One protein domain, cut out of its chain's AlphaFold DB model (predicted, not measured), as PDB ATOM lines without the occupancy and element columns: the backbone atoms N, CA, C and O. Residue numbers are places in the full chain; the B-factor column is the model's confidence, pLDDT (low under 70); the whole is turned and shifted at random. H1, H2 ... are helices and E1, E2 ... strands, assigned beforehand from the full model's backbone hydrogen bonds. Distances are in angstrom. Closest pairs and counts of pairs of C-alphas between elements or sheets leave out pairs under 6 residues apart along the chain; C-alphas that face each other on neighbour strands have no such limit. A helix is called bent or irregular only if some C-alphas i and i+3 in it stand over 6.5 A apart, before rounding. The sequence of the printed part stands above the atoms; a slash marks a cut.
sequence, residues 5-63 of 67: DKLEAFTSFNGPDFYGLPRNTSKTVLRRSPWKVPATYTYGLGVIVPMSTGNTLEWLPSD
ATOM      1  N   ASP A   5      22.899  24.792   9.031       95.44
ATOM      2  CA  ASP A   5      23.977  24.566   8.063       95.44
ATOM      3  C   ASP A   5      24.699  25.859   7.642       95.44
ATOM      4  O   ASP A   5      25.862  25.820   7.254       95.44
ATOM      5  N   LYS A   6      24.044  27.021   7.761       97.06
ATOM      6  CA  LYS A   6      24.622  28.333   7.418       97.06
ATOM      7  C   LYS A   6      25.257  29.053   8.605       97.06
ATOM      8  O   LYS A   6      25.843  30.120   8.417       97.06
ATOM      9  N   LEU A   7      25.131  28.508   9.820       96.50
ATOM     10  CA  LEU A   7      25.560  29.184  11.042       96.50
ATOM     11  C   LEU A   7      27.069  29.450  11.040       96.50
ATOM     12  O   LEU A   7      27.471  30.573  11.316       96.50
ATOM     13  N   GLU A   8      27.889  28.467  10.662       96.75
ATOM     14  CA  GLU A   8      29.353  28.609  10.670       96.75
ATOM     15  C   GLU A   8      29.828  29.707   9.706       96.75
ATOM     16  O   GLU A   8      30.648  30.552  10.067       96.75
ATOM     17  N   ALA A   9      29.245  29.774   8.505       97.81
ATOM     18  CA  ALA A   9      29.552  30.847   7.566       97.81
ATOM     19  C   ALA A   9      29.216  32.224   8.159       97.81
ATOM     20  O   ALA A   9      30.033  33.144   8.089       97.81
ATOM     21  N   PHE A  10      28.050  32.348   8.801       97.75
ATOM     22  CA  PHE A  10      27.592  33.589   9.421       97.75
ATOM     23  C   PHE A  10      28.459  34.026  10.609       97.75
ATOM     24  O   PHE A  10      28.826  35.195  10.692       97.75
ATOM     25  N   THR A  11      28.806  33.110  11.516       96.69
ATOM     26  CA  THR A  11      29.519  33.444  12.758       96.69
ATOM     27  C   THR A  11      31.037  33.428  12.625       96.69
ATOM     28  O   THR A  11      31.714  33.921  13.525       96.69
ATOM     29  N   SER A  12      31.592  32.821  11.570       97.06
ATOM     30  CA  SER A  12      33.024  32.486  11.545       97.06
ATOM     31  C   SER A  12      33.743  32.724  10.215       97.06
ATOM     32  O   SER A  12      34.963  32.873  10.247       97.06
ATOM     33  N   PHE A  13      33.054  32.790   9.067       98.19
ATOM     34  CA  PHE A  13      33.716  32.980   7.759       98.19
ATOM     35  C   PHE A  13      33.474  34.363   7.160       98.19
ATOM     36  O   PHE A  13      34.427  35.064   6.829       98.19
ATOM     37  N   ASN A  14      32.211  34.787   7.081       98.44
ATOM     38  CA  ASN A  14      31.825  35.988   6.338       98.44
ATOM     39  C   ASN A  14      32.487  37.266   6.882       98.44
ATOM     40  O   ASN A  14      32.822  38.158   6.108       98.44
ATOM     41  N   GLY A  15      32.685  37.356   8.201       98.38
ATOM     42  CA  GLY A  15      33.385  38.475   8.834       98.38
ATOM     43  C   GLY A  15      34.857  38.551   8.415       98.38
ATOM     44  O   GLY A  15      35.227  39.510   7.740       98.38
ATOM     45  N   PRO A  16      35.702  37.563   8.776       98.62
ATOM     46  CA  PRO A  16      37.113  37.555   8.388       98.62
ATOM     47  C   PRO A  16      37.339  37.742   6.885       98.62
ATOM     48  O   PRO A  16      38.185  38.549   6.510       98.62
ATOM     49  N   ASP A  17      36.534  37.098   6.034       98.44
ATOM     50  CA  ASP A  17      36.633  37.246   4.577       98.44
ATOM     51  C   ASP A  17      36.385  38.694   4.125       98.44
ATOM     52  O   ASP A  17      37.133  39.226   3.308       98.44
ATOM     53  N   PHE A  18      35.360  39.353   4.680       98.56
ATOM     54  CA  PHE A  18      35.049  40.752   4.376       98.56
ATOM     55  C   PHE A  18      36.154  41.704   4.847       98.56
ATOM     56  O   PHE A  18      36.486  42.667   4.158       98.56
ATOM     57  N   TYR A  19      36.736  41.432   6.013       98.44
ATOM     58  CA  TYR A  19      37.775  42.271   6.610       98.44
ATOM     59  C   TYR A  19      39.203  41.921   6.158       98.44
ATOM     60  O   TYR A  19      40.146  42.582   6.588       98.44
ATOM     61  N   GLY A  20      39.391  40.906   5.308       98.00
ATOM     62  CA  GLY A  20      40.717  40.451   4.878       98.00
ATOM     63  C   GLY A  20      41.558  39.838   6.005       98.00
ATOM     64  O   GLY A  20      42.786  39.913   5.974       98.00
ATOM     65  N   LEU A  21      40.911  39.257   7.017       98.50
ATOM     66  CA  LEU A  21      41.549  38.601   8.157       98.50
ATOM     67  C   LEU A  21      41.558  37.072   7.976       98.50
ATOM     68  O   LEU A  21      40.665  36.522   7.328       98.50
ATOM     69  N   PRO A  22      42.534  36.352   8.558       98.19
ATOM     70  CA  PRO A  22      42.542  34.895   8.516       98.19
ATOM     71  C   PRO A  22      41.344  34.312   9.274       98.19
ATOM     72  O   PRO A  22      40.935  34.817  10.320       98.19
ATOM     73  N   ARG A  23      40.806  33.202   8.765       97.81
ATOM     74  CA  ARG A  23      39.766  32.433   9.458       97.81
ATOM     75  C   ARG A  23      40.356  31.703  10.666       97.81
ATOM     76  O   ARG A  23      41.494  31.234  10.622       97.81
ATOM     77  N   ASN A  24      39.554  31.555  11.719       95.62
ATOM     78  CA  ASN A  24      39.931  30.762  12.889       95.62
ATOM     79  C   ASN A  24      40.151  29.291  12.501       95.62
ATOM     80  O   ASN A  24      39.366  28.719  11.745       95.62
ATOM     81  N   THR A  25      41.195  28.673  13.054       95.56
ATOM     82  CA  THR A  25      41.487  27.237  12.885       95.56
ATOM     83  C   THR A  25      40.921  26.384  14.017       95.56
ATOM     84  O   THR A  25      40.761  25.175  13.857       95.56
ATOM     85  N   SER A  26      40.604  27.002  15.157       93.88
ATOM     86  CA  SER A  26      39.934  26.344  16.272       93.88
ATOM     87  C   SER A  26      38.457  26.099  15.967       93.88
ATOM     88  O   SER A  26      37.825  26.807  15.177       93.88
ATOM     89  N   LYS A  27      37.900  25.083  16.625       92.06
ATOM     90  CA  LYS A  27      36.482  24.729  16.555       92.06
ATOM     91  C   LYS A  27      35.834  24.891  17.926       92.06
ATOM     92  O   LYS A  27      36.493  24.758  18.953       92.06
ATOM     93  N   THR A  28      34.537  25.177  17.923       93.44
ATOM     94  CA  THR A  28      33.680  25.153  19.112       93.44
ATOM     95  C   THR A  28      32.450  24.312  18.804       93.44
ATOM     96  O   THR A  28      31.980  24.296  17.666       93.44
ATOM     97  N   VAL A  29      31.937  23.602  19.806       94.31
ATOM     98  CA  VAL A  29      30.794  22.697  19.662       94.31
ATOM     99  C   VAL A  29      29.608  23.292  20.406       94.31
ATOM    100  O   VAL A  29      29.698  23.579  21.597       94.31
ATOM    101  N   LEU A  30      28.473  23.453  19.728       95.00
ATOM    102  CA  LEU A  30      27.200  23.763  20.378       95.00
ATOM    103  C   LEU A  30      26.428  22.465  20.595       95.00
ATOM    104  O   LEU A  30      26.116  21.752  19.643       95.00
ATOM    105  N   ARG A  31      26.073  22.173  21.847       95.12
ATOM    106  CA  ARG A  31      25.187  21.053  22.180       95.12
ATOM    107  C   ARG A  31      23.770  21.567  22.352       95.12
ATOM    108  O   ARG A  31      23.550  22.609  22.972       95.12
ATOM    109  N   ARG A  32      22.803  20.824  21.814       94.62
ATOM    110  CA  ARG A  32      21.381  21.098  22.033       94.62
ATOM    111  C   ARG A  32      21.013  20.658  23.448       94.62
ATOM    112  O   ARG A  32      20.563  19.537  23.662       94.62
ATOM    113  N   SER A  33      21.292  21.532  24.403       95.88
ATOM    114  CA  SER A  33      21.078  21.331  25.828       95.88
ATOM    115  C   SER A  33      20.312  22.536  26.363       95.88
ATOM    116  O   SER A  33      20.926  23.589  26.566       95.88
ATOM    117  N   PRO A  34      18.991  22.406  26.581       96.75
ATOM    118  CA  PRO A  34      18.186  23.481  27.131       96.75
ATOM    119  C   PRO A  34      18.736  23.957  28.476       96.75
ATOM    120  O   PRO A  34      19.029  23.150  29.359       96.75
ATOM    121  N   TRP A  35      18.867  25.269  28.646       95.94
ATOM    122  CA  TRP A  35      19.349  25.869  29.885       95.94
ATOM    123  C   TRP A  35      18.634  27.184  30.177       95.94
ATOM    124  O   TRP A  35      18.229  27.916  29.272       95.94
ATOM    125  N   LYS A  36      18.458  27.480  31.467       97.25
ATOM    126  CA  LYS A  36      17.787  28.698  31.921       97.25
ATOM    127  C   LYS A  36      18.797  29.823  32.077       97.25
ATOM    128  O   LYS A  36      19.763  29.679  32.826       97.25
ATOM    129  N   VAL A  37      18.544  30.949  31.414       96.88
ATOM    130  CA  VAL A  37      19.393  32.135  31.533       96.88
ATOM    131  C   VAL A  37      19.275  32.692  32.960       96.88
ATOM    132  O   VAL A  37      18.151  32.954  33.411       96.88
ATOM    133  N   PRO A  38      20.397  32.880  33.683       96.12
ATOM    134  CA  PRO A  38      20.397  33.462  35.018       96.12
ATOM    135  C   PRO A  38      19.736  34.837  35.056       96.12
ATOM    136  O   PRO A  38      19.795  35.603  34.096       96.12
ATOM    137  N   ALA A  39      19.130  35.163  36.198       96.62
ATOM    138  CA  ALA A  39      18.482  36.457  36.379       96.62
ATOM    139  C   ALA A  39      19.497  37.610  36.340       96.62
ATOM    140  O   ALA A  39      19.235  38.658  35.746       96.62
ATOM    141  N   THR A  40      20.651  37.390  36.971       96.94
ATOM    142  CA  THR A  40      21.743  38.350  37.096       96.94
ATOM    143  C   THR A  40      23.093  37.639  37.155       96.94
ATOM    144  O   THR A  40      23.188  36.471  37.538       96.94
ATOM    145  N   TYR A  41      24.143  38.382  36.822       95.81
ATOM    146  CA  TYR A  41      25.528  38.052  37.140       95.81
ATOM    147  C   TYR A  41      26.116  39.149  38.026       95.81
ATOM    148  O   TYR A  41      25.903  40.334  37.769       95.81
ATOM    149  N   THR A  42      26.867  38.776  39.060       96.62
ATOM    150  CA  THR A  42      27.638  39.739  39.858       96.62
ATOM    151  C   THR A  42      28.910  40.111  39.106       96.62
ATOM    152  O   THR A  42      29.644  39.231  38.658       96.62
ATOM    153  N   TYR A  43      29.191  41.407  38.979       95.94
ATOM    154  CA  TYR A  43      30.413  41.900  38.352       95.94
ATOM    155  C   TYR A  43      30.958  43.108  39.117       95.94
ATOM    156  O   TYR A  43      30.340  44.175  39.153       95.94
ATOM    157  N   GLY A  44      32.119  42.931  39.751       94.19
ATOM    158  CA  GLY A  44      32.697  43.931  40.649       94.19
ATOM    159  C   GLY A  44      31.730  44.284  41.784       94.19
ATOM    160  O   GLY A  44      31.310  43.410  42.536       94.19
ATOM    161  N   LEU A  45      31.371  45.566  41.885       94.00
ATOM    162  CA  LEU A  45      30.419  46.083  42.879       94.00
ATOM    163  C   LEU A  45      28.970  46.164  42.361       94.00
ATOM    164  O   LEU A  45      28.106  46.697  43.053       94.00
ATOM    165  N   GLY A  46      28.699  45.682  41.145       96.19
ATOM    166  CA  GLY A  46      27.398  45.794  40.487       96.19
ATOM    167  C   GLY A  46      26.807  44.460  40.036       96.19
ATOM    168  O   GLY A  46      27.391  43.386  40.206       96.19
ATOM    169  N   VAL A  47      25.623  44.551  39.429       97.62
ATOM    170  CA  VAL A  47      24.910  43.423  38.818       97.62
ATOM    171  C   VAL A  47      24.672  43.677  37.335       97.62
ATOM    172  O   VAL A  47      24.369  44.797  36.925       97.62
ATOM    173  N   ILE A  48      24.789  42.624  36.534       97.38
ATOM    174  CA  ILE A  48      24.492  42.625  35.103       97.38
ATOM    175  C   ILE A  48      23.239  41.788  34.889       97.38
ATOM    176  O   ILE A  48      23.197  40.623  35.284       97.38
ATOM    177  N   VAL A  49      22.233  42.369  34.241       97.12
ATOM    178  CA  VAL A  49      21.059  41.632  33.764       97.12
ATOM    179  C   VAL A  49      21.348  41.172  32.331       97.12
ATOM    180  O   VAL A  49      21.506  42.025  31.455       97.12
ATOM    181  N   PRO A  50      21.462  39.859  32.063       96.81
ATOM    182  CA  PRO A  50      21.757  39.367  30.726       96.81
ATOM    183  C   PRO A  50      20.545  39.485  29.798       96.81
ATOM    184  O   PRO A  50      19.385  39.432  30.223       96.81
ATOM    185  N   MET A  51      20.817  39.579  28.497       97.19
ATOM    186  CA  MET A  51      19.785  39.405  27.479       97.19
ATOM    187  C   MET A  51      19.110  38.035  27.652       97.19
ATOM    188  O   MET A  51      19.768  37.050  27.985       97.19
ATOM    189  N   SER A  52      17.797  37.972  27.420       95.50
ATOM    190  CA  SER A  52      16.985  36.754  27.574       95.50
ATOM    191  C   SER A  52      16.879  36.223  29.010       95.50
ATOM    192  O   SER A  52      16.545  35.054  29.195       95.50
ATOM    193  N   THR A  53      17.112  37.066  30.023       95.38
ATOM    194  CA  THR A  53      16.896  36.726  31.439       95.38
ATOM    195  C   THR A  53      15.544  36.044  31.681       95.38
ATOM    196  O   THR A  53      14.510  36.459  31.155       95.38
ATOM    197  N   GLY A  54      15.555  34.946  32.441       92.31
ATOM    198  CA  GLY A  54      14.358  34.168  32.769       92.31
ATOM    199  C   GLY A  54      13.868  33.212  31.675       92.31
ATOM    200  O   GLY A  54      13.118  32.287  32.000       92.31
ATOM    201  N   ASN A  55      14.325  33.365  30.426       97.38
ATOM    202  CA  ASN A  55      13.992  32.455  29.330       97.38
ATOM    203  C   ASN A  55      14.887  31.209  29.331       97.38
ATOM    204  O   ASN A  55      15.973  31.183  29.915       97.38
ATOM    205  N   THR A  56      14.416  30.167  28.646       97.69
ATOM    206  CA  THR A  56      15.211  28.970  28.344       97.69
ATOM    207  C   THR A  56      15.777  29.095  26.935       97.69
ATOM    208  O   THR A  56      15.047  29.442  26.007       97.69
ATOM    209  N   LEU A  57      17.074  28.840  26.780       97.00
ATOM    210  CA  LEU A  57      17.746  28.744  25.487       97.00
ATOM    211  C   LEU A  57      18.061  27.280  25.192       97.00
ATOM    212  O   LEU A  57      18.427  26.533  26.089       97.00
ATOM    213  N   GLU A  58      17.955  26.884  23.927       96.75
ATOM    214  CA  GLU A  58      18.042  25.477  23.502       96.75
ATOM    215  C   GLU A  58      19.473  24.952  23.316       96.75
ATOM    216  O   GLU A  58      19.682  23.747  23.179       96.75
ATOM    217  N   TRP A  59      20.461  25.847  23.251       95.69
ATOM    218  CA  TRP A  59      21.838  25.515  22.891       95.69
ATOM    219  C   TRP A  59      22.828  26.111  23.883       95.69
ATOM    220  O   TRP A  59      22.666  27.251  24.325       95.69
ATOM    221  N   LEU A  60      23.875  25.346  24.185       94.75
ATOM    222  CA  LEU A  60      24.957  25.722  25.089       94.75
ATOM    223  C   LEU A  60      26.305  25.315  24.460       94.75
ATOM    224  O   LEU A  60      26.392  24.218  23.893       94.75
ATOM    225  N   PRO A  61      27.349  26.162  24.520       92.50
ATOM    226  CA  PRO A  61      28.701  25.759  24.149       92.50
ATOM    227  C   PRO A  61      29.171  24.566  24.979       92.50
ATOM    228  O   PRO A  61      28.844  24.450  26.157       92.50
ATOM    229  N   SER A  62      29.932  23.676  24.359       89.19
ATOM    230  CA  SER A  62      30.543  22.537  25.020       89.19
ATOM    231  C   SER A  62      32.055  22.657  25.019       89.19
ATOM    232  O   SER A  62      32.661  22.888  23.976       89.19
ATOM    233  N   ASP A  63      32.640  22.397  26.185       78.00
ATOM    234  CA  ASP A  63      34.091  22.344  26.383       78.00
ATOM    235  C   ASP A  63      34.690  20.957  26.081       78.00
ATOM    236  O   ASP A  63      35.876  20.725  26.299       78.00
TER     237      ASP A  63
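AT A GLANCE: This is residues 5 to 63 of the 67 residues of a protein of Aegilops tauschii subsp. strangulata (UniProt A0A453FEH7). An open arch has H1 at one end, the strand pair E1 and E4 in its middle, and the hairpin E2 and E3 at the other end; residues 5 to 11 of H1 stick out. The 59 printed residues hold H1 E1 E2 E3 E4 in that order, with two antiparallel two-stranded sheets; the class is mixed, with under half of the residues in named elements. It is only just extended, close to loose: radius of gyration of the C-alphas 15.6 A, spans 39 by 29 by 19 A.

HOW THE PARTS SIT: H1, residues 5 to 19, is irregular, with C-alphas 11 and 14 7.3 A apart and 7 of 11 O i to N i+4 pairs within hydrogen-bond range. E1, residues 29 to 31, is antiparallel to E4, residues 60 to 62: N 31 and O 60, 2.9 A. Residues 35 to 36 pair antiparallel with 56 to 57. E2, residues 41 to 43, and E3, residues 46 to 48, form a hairpin: N 48 and O 41, 2.8 A. H1 is apart from E2, E3 and E4.

IN THESE COORDINATES: H1 runs 22.5 A from C-alpha 5 (23.977, 24.566, 8.063). E4 ends at C-alpha 62 (30.543, 22.537, 25.020).

THE WHOLE: The farthest C-alphas, Asp 5 and Leu 45, are 41.4 A apart. The printed part has no cut; the link E3 to E4 is long. No printed residue is under 70 in pLDDT.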